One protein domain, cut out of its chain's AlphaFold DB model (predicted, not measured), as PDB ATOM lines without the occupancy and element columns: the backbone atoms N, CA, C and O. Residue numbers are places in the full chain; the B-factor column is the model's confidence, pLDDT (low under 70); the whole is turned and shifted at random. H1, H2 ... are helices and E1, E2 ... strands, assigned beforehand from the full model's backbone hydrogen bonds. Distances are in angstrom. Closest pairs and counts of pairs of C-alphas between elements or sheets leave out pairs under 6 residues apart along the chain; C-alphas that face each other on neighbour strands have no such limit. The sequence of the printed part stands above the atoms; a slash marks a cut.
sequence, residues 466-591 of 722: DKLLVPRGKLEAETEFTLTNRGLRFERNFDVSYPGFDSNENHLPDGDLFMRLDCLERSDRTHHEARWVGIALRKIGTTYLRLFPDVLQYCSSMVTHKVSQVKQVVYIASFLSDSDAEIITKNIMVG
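What this domain is: This is residues 466 to 591 of the 722 residues of an uncharacterized protein of Fusarium sp. AF-6 (UniProt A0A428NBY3). Two twisted sheets make a small, loosely closed barrel: the branched sheet of E3, E4, E5 and E6 forms one wall and the sheet of E1, E2 and E7 the other, the two coming together where the end of E2 meets E3 and the start of E5 meets the end of E7. The single helix, H1, lies off one end, on neither sheet. The printed part has 126 residues, with E1 E2 E3 E4 E5 E6 E7 H1 along the chain; the sheet E1 - E2 - E7 is antiparallel, as are the pairs in the branched sheet. The class is mostly strand, with under half of the residues in named elements, and the whole is compact, with a radius of gyration of the C-alphas of 15.6 A and spans of 42 by 34 by 33 A.

Where its parts are: E4, residues 531 to 540, is the longest strand at 28.8 A, from C-alpha 531 at (91.328, 107.880, 106.595). E3 is residues 513 to 521, 20.7 A long, E5 residues 543 to 547 and E6 residues 553 to 555. E1 is residues 481 to 484, beginning at C-alpha 481 at (100.365, 128.875, 100.846). E2 is residues 487 to 495, 20.3 A, and E7 residues 565 to 572, 17.9 A. H1, residues 578 to 589, measures 16.6 A and ends at C-alpha 589 at (109.446, 109.474, 77.826).

How they stand to each other: E4 has E3 on one side and E5 and E6 on the other side. E3, E4 and E5 form a meander, each strand the antiparallel neighbour of the one before; N 515 and O 535 are 2.9 A apart, and N 538 and O 545 2.8 A. E6 pairs with E4 through N 532 and O 555, 2.8 A. In the other sheet, E1 and E2 form a hairpin, with N 489 and O 482 at 2.8 A; E2 and E7 are antiparallel, with N 490 and O 570 at 2.8 A. E2 bends by 84 degrees at residue 492, E3 by 75 degrees at residue 518 and E7 by 74 degrees at residue 569. The closest C-alphas of E2 and E3 are those of Asp 495 and Phe 514, 5.0 A apart; those of E5 and E7 are Tyr 544 and Ile 572, 4.5 A. In H1 every O i to N i+4 pair is within hydrogen-bond range.

The domain as a whole: The C-alphas farthest apart are those of Gly 473 and Val 590, 47.9 A. The printed part has no cut. The link E2 to E3, of 17 residues, is long. The mean pLDDT of the printed part is 71.2; residues 471 to 479, 486, 497 to 511, 541 to 542, 556 to 564 and 578 to 591 are under 70.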
ATOM      1  N   ASP A 466      81.543 115.752 100.069       86.94
ATOM      2  CA  ASP A 466      80.414 115.849 101.004       86.94
ATOM      3  C   ASP A 466      80.694 115.147 102.348       86.94
ATOM      4  O   ASP A 466      80.175 115.553 103.394       86.94
ATOM      5  N   LYS A 467      81.555 114.119 102.336       85.19
ATOM      6  CA  LYS A 467      81.974 113.352 103.523       85.19
ATOM      7  C   LYS A 467      83.301 113.802 104.138       85.19
ATOM      8  O   LYS A 467      83.765 113.147 105.073       85.19
ATOM      9  N   LEU A 468      83.913 114.886 103.651       87.75
ATOM     10  CA  LEU A 468      85.165 115.381 104.226       87.75
ATOM     11  C   LEU A 468      84.940 116.005 105.602       87.75
ATOM     12  O   LEU A 468      84.062 116.847 105.809       87.75
ATOM     13  N   LEU A 469      85.791 115.602 106.537       83.25
ATOM     14  CA  LEU A 469      85.826 116.051 107.915       83.25
ATOM     15  C   LEU A 469      87.154 116.761 108.162       83.25
ATOM     16  O   LEU A 469      88.222 116.207 107.921       83.25
ATOM     17  N   VAL A 470      87.088 117.975 108.696       77.50
ATOM     18  CA  VAL A 470      88.273 118.698 109.170       77.50
ATOM     19  C   VAL A 470      88.231 118.678 110.700       77.50
ATOM     20  O   VAL A 470      87.225 119.117 111.272       77.50
ATOM     21  N   PRO A 471      89.253 118.136 111.389       65.19
ATOM     22  CA  PRO A 471      89.291 118.142 112.847       65.19
ATOM     23  C   PRO A 471      89.223 119.580 113.377       65.19
ATOM     24  O   PRO A 471      90.113 120.394 113.134       65.19
ATOM     25  N   ARG A 472      88.160 119.913 114.117       53.75
ATOM     26  CA  ARG A 472      88.052 121.212 114.797       53.75
ATOM     27  C   ARG A 472      89.026 121.240 115.973       53.75
ATOM     28  O   ARG A 472      89.010 120.326 116.791       53.75
ATOM     29  N   GLY A 473      89.837 122.291 116.069       48.44
ATOM     30  CA  GLY A 473      90.742 122.506 117.207       48.44
ATOM     31  C   GLY A 473      92.214 122.703 116.855       48.44
ATOM     32  O   GLY A 473      92.996 122.991 117.751       48.44
ATOM     33  N   LYS A 474      92.598 122.626 115.577       42.47
ATOM     34  CA  LYS A 474      93.935 123.023 115.129       42.47
ATOM     35  C   LYS A 474      93.865 124.269 114.261       42.47
ATOM     36  O   LYS A 474      93.973 124.217 113.046       42.47
ATOM     37  N   LEU A 475      93.809 125.409 114.937       40.91
ATOM     38  CA  LEU A 475      94.506 126.616 114.489       40.91
ATOM     39  C   LEU A 475      96.032 126.411 114.678       40.91
ATOM     40  O   LEU A 475      96.738 127.302 115.133       40.91
ATOM     41  N   GLU A 476      96.554 125.206 114.395       44.97
ATOM     42  CA  GLU A 476      97.986 124.899 114.432       44.97
ATOM     43  C   GLU A 476      98.609 125.357 113.105       44.97
ATOM     44  O   GLU A 476      98.858 124.582 112.190       44.97
ATOM     45  N   ALA A 477      98.719 126.678 112.977       48.62
ATOM     46  CA  ALA A 477      99.967 127.417 112.786       48.62
ATOM     47  C   ALA A 477     101.046 126.972 111.764       48.62
ATOM     48  O   ALA A 477     102.129 127.541 111.820       48.62
ATOM     49  N   GLU A 478     100.822 126.046 110.823       53.44
ATOM     50  CA  GLU A 478     101.891 125.678 109.858       53.44
ATOM     51  C   GLU A 478     101.485 125.573 108.381       53.44
ATOM     52  O   GLU A 478     102.356 125.383 107.534       53.44
ATOM     53  N   THR A 479     100.203 125.710 108.029       65.25
ATOM     54  CA  THR A 479      99.801 125.674 106.613       65.25
ATOM     55  C   THR A 479      99.520 127.079 106.105       65.25
ATOM     56  O   THR A 479      98.414 127.592 106.249       65.25
ATOM     57  N   GLU A 480     100.537 127.675 105.495       75.44
ATOM     58  CA  GLU A 480     100.419 128.855 104.647       75.44
ATOM     59  C   GLU A 480     100.770 128.451 103.213       75.44
ATOM     60  O   GLU A 480     101.719 127.693 102.971       75.44
ATOM     61  N   PHE A 481      99.999 128.948 102.250       86.38
ATOM     62  CA  PHE A 481     100.365 128.875 100.846       86.38
ATOM     63  C   PHE A 481     100.099 130.206 100.160       86.38
ATOM     64  O   PHE A 481      99.189 130.948 100.517       86.38
ATOM     65  N   THR A 482     100.918 130.522  99.162       86.56
ATOM     66  CA  THR A 482     100.839 131.801  98.452       86.56
ATOM     67  C   THR A 482     100.810 131.555  96.958       86.56
ATOM     68  O   THR A 482     101.630 130.810  96.421       86.56
ATOM     69  N   LEU A 483      99.892 132.216  96.261       82.31
ATOM     70  CA  LEU A 483      99.853 132.193  94.806       82.31
ATOM     71  C   LEU A 483     100.957 133.091  94.229       82.31
ATOM     72  O   LEU A 483     100.999 134.291  94.496       82.31
ATOM     73  N   THR A 484     101.846 132.501  93.431       81.50
ATOM     74  CA  THR A 484     102.977 133.166  92.765       81.50
ATOM     75  C   THR A 484     102.891 132.990  91.249       81.50
ATOM     76  O   THR A 484     102.103 132.189  90.748       81.50
ATOM     77  N   ASN A 485     103.763 133.664  90.498       70.69
ATOM     78  CA  ASN A 485     103.894 133.451  89.052       70.69
ATOM     79  C   ASN A 485     104.412 132.047  88.665       70.69
ATOM     80  O   ASN A 485     104.311 131.672  87.503       70.69
ATOM     81  N   ARG A 486     104.952 131.266  89.613       66.94
ATOM     82  CA  ARG A 486     105.350 129.857  89.416       66.94
ATOM     83  C   ARG A 486     104.262 128.854  89.829       66.94
ATOM     84  O   ARG A 486     104.491 127.650  89.753       66.94
ATOM     85  N   GLY A 487     103.105 129.338  90.282       83.00
ATOM     86  CA  GLY A 487     102.035 128.541  90.880       83.00
ATOM     87  C   GLY A 487     101.931 128.732  92.395       83.00
ATOM     88  O   GLY A 487     102.399 129.738  92.939       83.00
ATOM     89  N   LEU A 488     101.314 127.778  93.090       89.25
ATOM     90  CA  LEU A 488     101.158 127.810  94.544       89.25
ATOM     91  C   LEU A 488     102.461 127.433  95.248       89.25
ATOM     92  O   LEU A 488     102.960 126.318  95.102       89.25
ATOM     93  N   ARG A 489     102.991 128.361  96.045       90.44
ATOM     94  CA  ARG A 489     104.124 128.133  96.940       90.44
ATOM     95  C   ARG A 489     103.619 127.562  98.261       90.44
ATOM     96  O   ARG A 489     102.828 128.214  98.934       90.44
ATOM     97  N   PHE A 490     104.145 126.410  98.654       90.38
ATOM     98  CA  PHE A 490     103.969 125.795  99.967       90.38
ATOM     99  C   PHE A 490     105.311 125.724 100.690       90.38
ATOM    100  O   PHE A 490     106.330 125.415 100.074       90.38
ATOM    101  N   GLU A 491     105.310 125.943 102.000       88.75
ATOM    102  CA  GLU A 491     106.466 125.699 102.863       88.75
ATOM    103  C   GLU A 491     106.035 124.828 104.041       88.75
ATOM    104  O   GLU A 491     105.545 125.319 105.053       88.75
ATOM    105  N   ARG A 492     106.167 123.508 103.886       86.81
ATOM    106  CA  ARG A 492     105.668 122.543 104.873       86.81
ATOM    107  C   ARG A 492     106.432 121.224 104.838       86.81
ATOM    108  O   ARG A 492     107.330 121.029 104.019       86.81
ATOM    109  N   ASN A 493     106.048 120.316 105.732       84.62
ATOM    110  CA  ASN A 493     106.478 118.923 105.699       84.62
ATOM    111  C   ASN A 493     105.695 118.148 104.629       84.62
ATOM    112  O   ASN A 493     104.462 118.167 104.629       84.62
ATOM    113  N   PHE A 494     106.423 117.456 103.755       85.44
ATOM    114  CA  PHE A 494     105.895 116.514 102.766       85.44
ATOM    115  C   PHE A 494     106.388 115.104 103.088       85.44
ATOM    116  O   PHE A 494     107.526 114.947 103.535       85.44
ATOM    117  N   ASP A 495     105.565 114.085 102.844       81.06
ATOM    118  CA  ASP A 495     106.022 112.698 102.967       81.06
ATOM    119  C   ASP A 495     106.758 112.283 101.679       81.06
ATOM    120  O   ASP A 495     106.329 112.625 100.573       81.06
ATOM    121  N   VAL A 496     107.845 111.518 101.814       72.56
ATOM    122  CA  VAL A 496     108.619 110.955 100.681       72.56
ATOM    123  C   VAL A 496     108.298 109.475 100.405       72.56
ATOM    124  O   VAL A 496     108.990 108.799  99.650       72.56
ATOM    125  N   SER A 497     107.229 108.954 101.013       65.88
ATOM    126  CA  SER A 497     106.770 107.563 100.886       65.88
ATOM    127  C   SER A 497     105.240 107.483 100.930       65.88
ATOM    128  O   SER A 497     104.620 108.236 101.683       65.88
ATOM    129  N   TYR A 498     104.629 106.549 100.190       57.41
ATOM    130  CA  TYR A 498     103.176 106.325 100.226       57.41
ATOM    131  C   TYR A 498     102.719 105.691 101.546       57.41
ATOM    132  O   TYR A 498     103.245 104.652 101.946       57.41
ATOM    133  N   PRO A 499     101.680 106.228 102.201       52.97
ATOM    134  CA  PRO A 499     101.052 105.542 103.324       52.97
ATOM    135  C   PRO A 499     100.059 104.484 102.809       52.97
ATOM    136  O   PRO A 499      99.068 104.835 102.183       52.97
ATOM    137  N   GLY A 500     100.290 103.195 103.092       49.41
ATOM    138  CA  GLY A 500      99.259 102.150 102.952       49.41
ATOM    139  C   GLY A 500      99.328 101.200 101.745       49.41
ATOM    140  O   GLY A 500      98.352 100.492 101.515       49.41
ATOM    141  N   PHE A 501     100.443 101.126 101.010       42.44
ATOM    142  CA  PHE A 501     100.714 100.006 100.094       42.44
ATOM    143  C   PHE A 501     101.661  99.006 100.772       42.44
ATOM    144  O   PHE A 501     102.833  99.296 100.986       42.44
ATOM    145  N   ASP A 502     101.144  97.833 101.132       36.38
ATOM    146  CA  ASP A 502     101.841  96.783 101.895       36.38
ATOM    147  C   ASP A 502     102.757  95.904 101.005       36.38
ATOM    148  O   ASP A 502     102.822  94.682 101.138       36.38
ATOM    149  N   SER A 503     103.449  96.511 100.034       37.97
ATOM    150  CA  SER A 503     104.377  95.822  99.129       37.97
ATOM    151  C   SER A 503     105.791  96.374  99.288       37.97
ATOM    152  O   SER A 503     105.980  97.582  99.335       37.97
ATOM    153  N   ASN A 504     106.784  95.481  99.335       35.28
ATOM    154  CA  ASN A 504     108.214  95.710  99.619       35.28
ATOM    155  C   ASN A 504     108.981  96.691  98.683       35.28
ATOM    156  O   ASN A 504     110.211  96.690  98.683       35.28
ATOM    157  N   GLU A 505     108.304  97.548  97.919       40.41
ATOM    158  CA  GLU A 505     108.874  98.566  97.023       40.41
ATOM    159  C   GLU A 505     108.493  99.968  97.522       40.41
ATOM    160  O   GLU A 505     107.610 100.650  97.015       40.41
ATOM    161  N   ASN A 506     109.137 100.367  98.619       44.88
ATOM    162  CA  ASN A 506     108.666 101.421  99.520       44.88
ATOM    163  C   ASN A 506     109.199 102.835  99.219       44.88
ATOM    164  O   ASN A 506     109.501 103.579 100.148       44.88
ATOM    165  N   HIS A 507     109.399 103.210  97.954       48.78
ATOM    166  CA  HIS A 507     109.895 104.550  97.610       48.78
ATOM    167  C   HIS A 507     109.072 105.130  96.460       48.78
ATOM    168  O   HIS A 507     108.896 104.491  95.424       48.78
ATOM    169  N   LEU A 508     108.561 106.349  96.654       54.03
ATOM    170  CA  LEU A 508     108.155 107.192  95.533       54.03
ATOM    171  C   LEU A 508     109.357 107.325  94.573       54.03
ATOM    172  O   LEU A 508     110.491 107.329  95.059       54.03
ATOM    173  N   PRO A 509     109.156 107.428  93.244       58.62
ATOM    174  CA  PRO A 509     110.248 107.781  92.340       58.62
ATOM    175  C   PRO A 509     111.008 108.997  92.887       58.62
ATOM    176  O   PRO A 509     110.376 109.927  93.389       58.62
ATOM    177  N   ASP A 510     112.343 108.975  92.828       56.12
ATOM    178  CA  ASP A 510     113.185 110.009  93.443       56.12
ATOM    179  C   ASP A 510     112.700 111.424  93.072       56.12
ATOM    180  O   ASP A 510     112.693 111.818  91.905       56.12
ATOM    181  N   GLY A 511     112.288 112.193  94.086       66.31
ATOM    182  CA  GLY A 511     111.806 113.571  93.944       66.31
ATOM    183  C   GLY A 511     110.284 113.762  93.924       66.31
ATOM    184  O   GLY A 511     109.847 114.907  94.076       66.31
ATOM    185  N   ASP A 512     109.483 112.698  93.794       80.00
ATOM    186  CA  ASP A 512     108.028 112.755  93.989       80.00
ATOM    187  C   ASP A 512     107.698 112.954  95.486       80.00
ATOM    188  O   ASP A 512     108.417 112.501  96.379       80.00
ATOM    189  N   LEU A 513     106.600 113.655  95.772       84.94
ATOM    190  CA  LEU A 513     106.167 113.999  97.128       84.94
ATOM    191  C   LEU A 513     104.714 113.620  97.356       84.94
ATOM    192  O   LEU A 513     103.889 113.662  96.447       84.94
ATOM    193  N   PHE A 514     104.374 113.341  98.606       86.75
ATOM    194  CA  PHE A 514     102.997 113.203  99.043       86.75
ATOM    195  C   PHE A 514     102.608 114.375  99.950       86.75
ATOM    196  O   PHE A 514     103.237 114.637 100.980       86.75
ATOM    197  N   MET A 515     101.564 115.099  99.543       88.69
ATOM    198  CA  MET A 515     101.021 116.238 100.275       88.69
ATOM    199  C   MET A 515      99.715 115.847 100.959       88.69
ATOM    200  O   MET A 515      98.710 115.563 100.307       88.69
ATOM    201  N   ARG A 516      99.722 115.883 102.291       86.69
ATOM    202  CA  ARG A 516      98.519 115.713 103.112       86.69
ATOM    203  C   ARG A 516      97.635 116.951 103.006       86.69
ATOM    204  O   ARG A 516      98.138 118.072 103.012       86.69
ATOM    205  N   LEU A 517      96.322 116.741 102.943       88.69
ATOM    206  CA  LEU A 517      95.326 117.816 102.877       88.69
ATOM    207  C   LEU A 517      94.666 118.109 104.230       88.69
ATOM    208  O   LEU A 517      93.650 118.793 104.284       88.69
ATOM    209  N   ASP A 518      95.221 117.565 105.316       83.88
ATOM    210  CA  ASP A 518      94.787 117.779 106.704       83.88
ATOM    211  C   ASP A 518      93.278 117.584 106.940       83.88
ATOM    212  O   ASP A 518      92.677 118.142 107.859       83.88
ATOM    213  N   CYS A 519      92.670 116.714 106.132       85.38
ATOM    214  CA  CYS A 519      91.277 116.320 106.231       85.38
ATOM    215  C   CYS A 519      91.131 114.795 106.257       85.38
ATOM    216  O   CYS A 519      91.972 114.039 105.762       85.38
ATOM    217  N   LEU A 520      90.048 114.356 106.888       85.75
ATOM    218  CA  LEU A 520      89.635 112.970 107.022       85.75
ATOM    219  C   LEU A 520      88.451 112.701 106.105       85.75
ATOM    220  O   LEU A 520      87.547 113.522 105.974       85.75
ATOM    221  N   GLU A 521      88.403 111.499 105.561       85.50
ATOM    222  CA  GLU A 521      87.233 110.978 104.881       85.50
ATOM    223  C   GLU A 521      86.721 109.732 105.593       85.50
ATOM    224  O   GLU A 521      87.492 108.874 106.026       85.50
ATOM    225  N   ARG A 522      85.393 109.642 105.701       83.12
ATOM    226  CA  ARG A 522      84.690 108.447 106.161       83.12
ATOM    227  C   ARG A 522      83.536 108.144 105.209       83.12
ATOM    228  O   ARG A 522      82.402 108.558 105.447       83.12
ATOM    229  N   SER A 523      83.839 107.450 104.120       84.38
ATOM    230  CA  SER A 523      82.893 107.142 103.041       84.38
ATOM    231  C   SER A 523      83.018 105.683 102.605       84.38
ATOM    232  O   SER A 523      83.870 104.944 103.097       84.38
ATOM    233  N   ASP A 524      82.196 105.267 101.645       83.31
ATOM    234  CA  ASP A 524      82.291 103.940 101.031       83.31
ATOM    235  C   ASP A 524      83.677 103.712 100.394       83.31
ATOM    236  O   ASP A 524      84.184 102.592 100.411       83.31
ATOM    237  N   ARG A 525      84.344 104.781  99.911       83.44
ATOM    238  CA  ARG A 525      85.706 104.718  99.340       83.44
ATOM    239  C   ARG A 525      86.753 104.308 100.369       83.44
ATOM    240  O   ARG A 525      87.763 103.712 100.012       83.44
ATOM    241  N   THR A 526      86.511 104.629 101.636       79.56
ATOM    242  CA  THR A 526      87.373 104.256 102.757       79.56
ATOM    243  C   THR A 526      86.810 103.073 103.543       79.56
ATOM    244  O   THR A 526      87.251 102.825 104.662       79.56
ATOM    245  N   HIS A 527      85.827 102.348 102.992       83.81
ATOM    246  CA  HIS A 527      85.108 101.266 103.676       83.81
ATOM    247  C   HIS A 527      84.543 101.693 105.045       83.81
ATOM    248  O   HIS A 527      84.524 100.920 105.999       83.81
ATOM    249  N   HIS A 528      84.099 102.951 105.149       80.88
ATOM    250  CA  HIS A 528      83.630 103.602 106.377       80.88
ATOM    251  C   HIS A 528      84.661 103.719 107.512       80.88
ATOM    252  O   HIS A 528      84.301 104.139 108.623       80.88
ATOM    253  N   GLU A 529      85.933 103.421 107.247       79.06
ATOM    254  CA  GLU A 529      87.050 103.726 108.135       79.06
ATOM    255  C   GLU A 529      87.484 105.178 107.934       79.06
ATOM    256  O   GLU A 529      87.521 105.679 106.810       79.06
ATOM    257  N   ALA A 530      87.805 105.880 109.019       80.81
ATOM    258  CA  ALA A 530      88.316 107.240 108.919       80.81
ATOM    259  C   ALA A 530      89.756 107.208 108.385       80.81
ATOM    260  O   ALA A 530      90.638 106.649 109.038       80.81
ATOM    261  N   ARG A 531      89.995 107.806 107.215       83.94
ATOM    262  CA  ARG A 531      91.328 107.880 106.595       83.94
ATOM    263  C   ARG A 531      91.689 109.310 106.230       83.94
ATOM    264  O   ARG A 531      90.834 110.078 105.803       83.94
ATOM    265  N   TRP A 532      92.958 109.660 106.403       83.12
ATOM    266  CA  TRP A 532      93.502 110.960 106.017       83.12
ATOM    267  C   TRP A 532      93.655 111.044 104.513       83.12
ATOM    268  O   TRP A 532      94.095 110.076 103.901       83.12
ATOM    269  N   VAL A 533      93.318 112.192 103.939       87.44
ATOM    270  CA  VAL A 533      93.371 112.421 102.494       87.44
ATOM    271  C   VAL A 533      94.662 113.149 102.122       87.44
ATOM    272  O   VAL A 533      95.105 114.070 102.816       87.44
ATOM    273  N   GLY A 534      95.253 112.766 100.995       88.88
ATOM    274  CA  GLY A 534      96.353 113.497 100.383       88.88
ATOM    275  C   GLY A 534      96.422 113.332  98.869       88.88
ATOM    276  O   GLY A 534      95.643 112.595  98.259       88.88
ATOM    277  N   ILE A 535      97.384 114.030  98.274       91.06
ATOM    278  CA  ILE A 535      97.660 114.013  96.837       91.06
ATOM    279  C   ILE A 535      99.134 113.706  96.573       91.06
ATOM    280  O   ILE A 535     100.013 114.095  97.343       91.06
ATOM    281  N   ALA A 536      99.396 113.015  95.467       87.94
ATOM    282  CA  ALA A 536     100.745 112.769  94.980       87.94
ATOM    283  C   ALA A 536     101.196 113.914  94.064       87.94
ATOM    284  O   ALA A 536     100.417 114.429  93.257       87.94
ATOM    285  N   LEU A 537     102.460 114.299  94.186       87.25
ATOM    286  CA  LEU A 537     103.086 115.387  93.453       87.25
ATOM    287  C   LEU A 537     104.349 114.883  92.764       87.25
ATOM    288  O   LEU A 537     105.164 114.202  93.383       87.25
ATOM    289  N   ARG A 538     104.540 115.278  91.508       83.31
ATOM    290  CA  ARG A 538     105.729 114.961  90.719       83.31
ATOM    291  C   ARG A 538     106.527 116.204  90.394       83.31
ATOM    292  O   ARG A 538     105.964 117.172  89.887       83.31
ATOM    293  N   LYS A 539     107.837 116.162  90.641       76.75
ATOM    294  CA  LYS A 539     108.747 117.259  90.306       76.75
ATOM    295  C   LYS A 539     109.059 117.263  88.809       76.75
ATOM    296  O   LYS A 539     109.579 116.284  88.287       76.75
ATOM    297  N   ILE A 540     108.804 118.385  88.144       71.44
ATOM    298  CA  ILE A 540     109.166 118.663  86.751       71.44
ATOM    299  C   ILE A 540     109.983 119.959  86.721       71.44
ATOM    300  O   ILE A 540     109.467 121.060  86.918       71.44
ATOM    301  N   GLY A 541     111.298 119.829  86.521       68.56
ATOM    302  CA  GLY A 541     112.227 120.953  86.632       68.56
ATOM    303  C   GLY A 541     112.229 121.545  88.046       68.56
ATOM    304  O   GLY A 541     112.685 120.907  88.994       68.56
ATOM    305  N   THR A 542     111.719 122.771  88.190       69.44
ATOM    306  CA  THR A 542     111.631 123.488  89.478       69.44
ATOM    307  C   THR A 542     110.215 123.546  90.063       69.44
ATOM    308  O   THR A 542     110.036 124.081  91.157       69.44
ATOM    309  N   THR A 543     109.231 122.961  89.377       73.88
ATOM    310  CA  THR A 543     107.808 123.020  89.736       73.88
ATOM    311  C   THR A 543     107.252 121.611  89.905       73.88
ATOM    312  O   THR A 543     107.731 120.657  89.301       73.88
ATOM    313  N   TYR A 544     106.232 121.463  90.734       84.62
ATOM    314  CA  TYR A 544     105.523 120.220  90.970       84.62
ATOM    315  C   TYR A 544     104.180 120.212  90.240       84.62
ATOM    316  O   TYR A 544     103.498 121.234  90.140       84.62
ATOM    317  N   LEU A 545     103.791 119.041  89.754       83.88
ATOM    318  CA  LEU A 545     102.487 118.770  89.157       83.88
ATOM    319  C   LEU A 545     101.750 117.729  89.990       83.88
ATOM    320  O   LEU A 545     102.376 116.847  90.580       83.88
ATOM    321  N   ARG A 546     100.421 117.799  90.008       89.06
ATOM    322  CA  ARG A 546      99.596 116.775  90.640       89.06
ATOM    323  C   ARG A 546      99.588 115.513  89.780       89.06
ATOM    324  O   ARG A 546      99.311 115.571  88.580       89.06
ATOM    325  N   LEU A 547      99.865 114.382  90.419       83.38
ATOM    326  CA  LEU A 547      99.893 113.053  89.822       83.38
ATOM    327  C   LEU A 547      98.617 112.284  90.194       83.38
ATOM    328  O   LEU A 547      98.150 112.378  91.329       83.38
ATOM    329  N   PHE A 548      98.068 111.522  89.244       82.81
ATOM    330  CA  PHE A 548      96.816 110.763  89.407       82.81
ATOM    331  C   PHE A 548      95.638 111.643  89.859       82.81
ATOM    332  O   PHE A 548      95.057 111.417  90.921       82.81
ATOM    333  N   PRO A 549      95.256 112.675  89.086       86.88
ATOM    334  CA  PRO A 549      94.086 113.488  89.396       86.88
ATOM    335  C   PRO A 549      92.813 112.651  89.559       86.88
ATOM    336  O   PRO A 549      91.899 113.073  90.260       86.88
ATOM    337  N   ASP A 550      92.751 111.460  88.962       85.56
ATOM    338  CA  ASP A 550      91.630 110.534  89.058       85.56
ATOM    339  C   ASP A 550      91.569 109.728  90.365       85.56
ATOM    340  O   ASP A 550      90.592 109.007  90.564       85.56
ATOM    341  N   VAL A 551      92.556 109.843  91.264       82.75
ATOM    342  CA  VAL A 551      92.604 109.112  92.540       82.75
ATOM    343  C   VAL A 551      93.065 110.022  93.685       82.75
ATOM    344  O   VAL A 551      94.115 110.657  93.623       82.75
ATOM    345  N   LEU A 552      92.295 110.048  94.776       84.88
ATOM    346  CA  LEU A 552      92.784 110.538  96.068       84.88
ATOM    347  C   LEU A 552      93.528 109.424  96.796       84.88
ATOM    348  O   LEU A 552      93.132 108.260  96.748       84.88
ATOM    349  N   GLN A 553      94.589 109.801  97.492       84.00
ATOM    350  CA  GLN A 553      95.423 108.882  98.252       84.00
ATOM    351  C   GLN A 553      95.042 108.958  99.734       84.00
ATOM    352  O   GLN A 553      94.677 110.030 100.230       84.00
ATOM    353  N   TYR A 554      95.122 107.827 100.439       80.75
ATOM    354  CA  TYR A 554      94.603 107.691 101.802       80.75
ATOM    355  C   TYR A 554      95.656 107.190 102.783       80.75
ATOM    356  O   TYR A 554      96.453 106.322 102.448       80.75
ATOM    357  N   CYS A 555      95.617 107.671 104.026       71.12
ATOM    358  CA  CYS A 555      96.548 107.267 105.082       71.12
ATOM    359  C   CYS A 555      95.804 106.911 106.371       71.12
ATOM    360  O   CYS A 555      94.845 107.581 106.754       71.12
ATOM    361  N   SER A 556      96.274 105.891 107.091       67.31
ATOM    362  CA  SER A 556      95.671 105.458 108.361       67.31
ATOM    363  C   SER A 556      95.990 106.379 109.550       67.31
ATOM    364  O   SER A 556      95.260 106.367 110.536       67.31
ATOM    365  N   SER A 557      97.045 107.203 109.475       63.41
ATOM    366  CA  SER A 557      97.490 108.070 110.578       63.41
ATOM    367  C   SER A 557      97.952 109.453 110.109       63.41
ATOM    368  O   SER A 557      98.660 109.579 109.108       63.41
ATOM    369  N   MET A 558      97.622 110.487 110.896       54.75
ATOM    370  CA  MET A 558      98.148 111.855 110.748       54.75
ATOM    371  C   MET A 558      99.602 111.964 111.216       54.75
ATOM    372  O   MET A 558     100.326 112.859 110.793       54.75
ATOM    373  N   VAL A 559     100.011 111.053 112.101       51.44
ATOM    374  CA  VAL A 559     101.332 111.003 112.721       51.44
ATOM    375  C   VAL A 559     102.140 109.927 112.008       51.44
ATOM    376  O   VAL A 559     101.844 108.738 112.138       51.44
ATOM    377  N   THR A 560     103.146 110.338 111.246       49.84
ATOM    378  CA  THR A 560     104.210 109.458 110.750       49.84
ATOM    379  C   THR A 560     105.461 109.629 111.603       49.84
ATOM    380  O   THR A 560     105.697 110.677 112.208       49.84
ATOM    381  N   HIS A 561     106.273 108.574 111.690       48.94
ATOM    382  CA  HIS A 561     107.601 108.670 112.284       48.94
ATOM    383  C   HIS A 561     108.393 109.744 111.516       48.94
ATOM    384  O   HIS A 561     108.511 109.641 110.300       48.94
ATOM    385  N   LYS A 562     108.946 110.754 112.212       48.03
ATOM    386  CA  LYS A 562     109.690 111.915 111.653       48.03
ATOM    387  C   LYS A 562     110.747 111.592 110.576       48.03
ATOM    388  O   LYS A 562     111.232 112.496 109.916       48.03
ATOM    389  N   VAL A 563     111.127 110.326 110.426       48.88
ATOM    390  CA  VAL A 563     112.189 109.832 109.545       48.88
ATOM    391  C   VAL A 563     111.810 109.893 108.051       48.88
ATOM    392  O   VAL A 563     112.706 109.909 107.219       48.88
ATOM    393  N   SER A 564     110.520 109.973 107.689       65.00
ATOM    394  CA  SER A 564     110.048 109.953 106.286       65.00
ATOM    395  C   SER A 564     109.431 111.272 105.790       65.00
ATOM    396  O   SER A 564     108.701 111.273 104.796       65.00
ATOM    397  N   GLN A 565     109.673 112.385 106.493       72.06
ATOM    398  CA  GLN A 565     109.181 113.712 106.118       72.06
ATOM    399  C   GLN A 565     110.325 114.661 105.787       72.06
ATOM    400  O   GLN A 565     111.340 114.693 106.481       72.06
ATOM    401  N   VAL A 566     110.127 115.479 104.756       78.56
ATOM    402  CA  VAL A 566     111.061 116.536 104.363       78.56
ATOM    403  C   VAL A 566     110.344 117.877 104.426       78.56
ATOM    404  O   VAL A 566     109.328 118.077 103.755       78.56
ATOM    405  N   LYS A 567     110.883 118.808 105.223       83.56
ATOM    406  CA  LYS A 567     110.466 120.213 105.202       83.56
ATOM    407  C   LYS A 567     111.147 120.907 104.031       83.56
ATOM    408  O   LYS A 567     112.373 120.978 103.997       83.56
ATOM    409  N   GLN A 568     110.372 121.422 103.085       84.94
ATOM    410  CA  GLN A 568     110.916 122.155 101.943       84.94
ATOM    411  C   GLN A 568     109.902 123.131 101.353       84.94
ATOM    412  O   GLN A 568     108.700 123.050 101.615       84.94
ATOM    413  N   VAL A 569     110.416 124.051 100.537       87.62
ATOM    414  CA  VAL A 569     109.607 124.959  99.728       87.62
ATOM    415  C   VAL A 569     109.291 124.279  98.402       87.62
ATOM    416  O   VAL A 569     110.196 123.884  97.667       87.62
ATOM    417  N   VAL A 570     108.006 124.166  98.090       86.50
ATOM    418  CA  VAL A 570     107.496 123.538  96.871       86.50
ATOM    419  C   VAL A 570     106.642 124.543  96.118       86.50
ATOM    420  O   VAL A 570     105.803 125.217  96.708       86.50
ATOM    421  N   TYR A 571     106.839 124.624  94.805       85.69
ATOM    422  CA  TYR A 571     105.961 125.357  93.897       85.69
ATOM    423  C   TYR A 571     105.132 124.339  93.130       85.69
ATOM    424  O   TYR A 571     105.715 123.495  92.459       85.69
ATOM    425  N   ILE A 572     103.805 124.389  93.224       88.88
ATOM    426  CA  ILE A 572     102.896 123.505  92.484       88.88
ATOM    427  C   ILE A 572     102.196 124.323  91.402       88.88
ATOM    428  O   ILE A 572     101.622 125.366  91.706       88.88
ATOM    429  N   ALA A 573     102.221 123.866  90.150       86.19
ATOM    430  CA  ALA A 573     101.591 124.597  89.053       86.19
ATOM    431  C   ALA A 573     100.081 124.767  89.295       86.19
ATOM    432  O   ALA A 573      99.384 123.799  89.604       86.19
ATOM    433  N   SER A 574      99.568 125.987  89.117       85.12
ATOM    434  CA  SER A 574      98.138 126.290  89.282       85.12
ATOM    435  C   SER A 574      97.277 125.546  88.261       85.12
ATOM    436  O   SER A 574      96.259 124.947  88.601       85.12
ATOM    437  N   PHE A 575      97.729 125.550  87.008       80.19
ATOM    438  CA  PHE A 575      97.043 124.984  85.856       80.19
ATOM    439  C   PHE A 575      98.048 124.278  84.945       80.19
ATOM    440  O   PHE A 575      99.220 124.654  84.890       80.19
ATOM    441  N   LEU A 576      97.569 123.269  84.222       77.38
ATOM    442  CA  LEU A 576      98.304 122.582  83.171       77.38
ATOM    443  C   LEU A 576      97.328 122.305  82.027       77.38
ATOM    444  O   LEU A 576      96.270 121.720  82.264       77.38
ATOM    445  N   SER A 577      97.658 122.739  80.810       70.62
ATOM    446  CA  SER A 577      96.820 122.459  79.643       70.62
ATOM    447  C   SER A 577      96.908 120.979  79.253       70.62
ATOM    448  O   SER A 577      97.924 120.334  79.508       70.62
ATOM    449  N   ASP A 578      95.874 120.432  78.604       69.94
ATOM    450  CA  ASP A 578      95.913 119.047  78.103       69.94
ATOM    451  C   ASP A 578      97.087 118.844  77.119       69.94
ATOM    452  O   ASP A 578      97.735 117.798  77.144       69.94
ATOM    453  N   SER A 579      97.416 119.858  76.303       63.31
ATOM    454  CA  SER A 579      98.571 119.827  75.397       63.31
ATOM    455  C   SER A 579      99.898 119.798  76.147       63.31
ATOM    456  O   SER A 579     100.756 118.988  75.812       63.31
ATOM    457  N   ASP A 580     100.070 120.617  77.188       64.69
ATOM    458  CA  ASP A 580     101.299 120.607  77.991       64.69
ATOM    459  C   ASP A 580     101.412 119.313  78.792       64.69
ATOM    460  O   ASP A 580     102.495 118.750  78.897       64.69
ATOM    461  N   ALA A 581     100.301 118.794  79.318       66.69
ATOM    462  CA  ALA A 581     100.269 117.502  79.987       66.69
ATOM    463  C   ALA A 581     100.692 116.379  79.032       66.69
ATOM    464  O   ALA A 581     101.496 115.527  79.408       66.69
ATOM    465  N   GLU A 582     100.205 116.390  77.789       63.47
ATOM    466  CA  GLU A 582     100.578 115.419  76.763       63.47
ATOM    467  C   GLU A 582     102.046 115.570  76.343       63.47
ATOM    468  O   GLU A 582     102.760 114.570  76.281       63.47
ATOM    469  N   ILE A 583     102.518 116.799  76.113       58.38
ATOM    470  CA  ILE A 583     103.915 117.105  75.777       58.38
ATOM    471  C   ILE A 583     104.832 116.668  76.911       58.38
ATOM    472  O   ILE A 583     105.784 115.948  76.656       58.38
ATOM    473  N   ILE A 584     104.547 117.041  78.158       59.41
ATOM    474  CA  ILE A 584     105.341 116.646  79.324       59.41
ATOM    475  C   ILE A 584     105.302 115.130  79.485       59.41
ATOM    476  O   ILE A 584     106.335 114.530  79.729       59.41
ATOM    477  N   THR A 585     104.163 114.471  79.289       58.66
ATOM    478  CA  THR A 585     104.085 113.006  79.402       58.66
ATOM    479  C   THR A 585     104.883 112.306  78.295       58.66
ATOM    480  O   THR A 585     105.616 111.356  78.571       58.66
ATOM    481  N   LYS A 586     104.812 112.801  77.053       53.00
ATOM    482  CA  LYS A 586     105.609 112.312  75.915       53.00
ATOM    483  C   LYS A 586     107.099 112.644  76.064       53.00
ATOM    484  O   LYS A 586     107.934 111.810  75.744       53.00
ATOM    485  N   ASN A 587     107.444 113.811  76.599       39.66
ATOM    486  CA  ASN A 587     108.822 114.276  76.789       39.66
ATOM    487  C   ASN A 587     109.452 113.762  78.089       39.66
ATOM    488  O   ASN A 587     110.663 113.663  78.157       39.66
ATOM    489  N   ILE A 588     108.684 113.346  79.097       41.09
ATOM    490  CA  ILE A 588     109.190 112.508  80.197       41.09
ATOM    491  C   ILE A 588     109.613 111.139  79.636       41.09
ATOM    492  O   ILE A 588     110.571 110.547  80.131       41.09
ATOM    493  N   MET A 589     108.963 110.650  78.569       31.27
ATOM    494  CA  MET A 589     109.446 109.474  77.826       31.27
ATOM    495  C   MET A 589     110.649 109.786  76.918       31.27
ATOM    496  O   MET A 589     111.425 108.885  76.607       31.27
ATOM    497  N   VAL A 590     110.827 111.047  76.509       29.48
ATOM    498  CA  VAL A 590     111.976 111.556  75.733       29.48
ATOM    499  C   VAL A 590     112.765 112.554  76.591       29.48
ATOM    500  O   VAL A 590     113.015 113.694  76.213       29.48
ATOM    501  N   GLY A 591     113.096 112.135  77.810       27.91
ATOM    502  CA  GLY A 591     113.870 112.911  78.768       27.91
ATOM    503  C   GLY A 591     115.231 112.262  78.954       27.91
ATOM    504  O   GLY A 591     115.327 111.047  79.125       27.91
TER     505      GLY A 591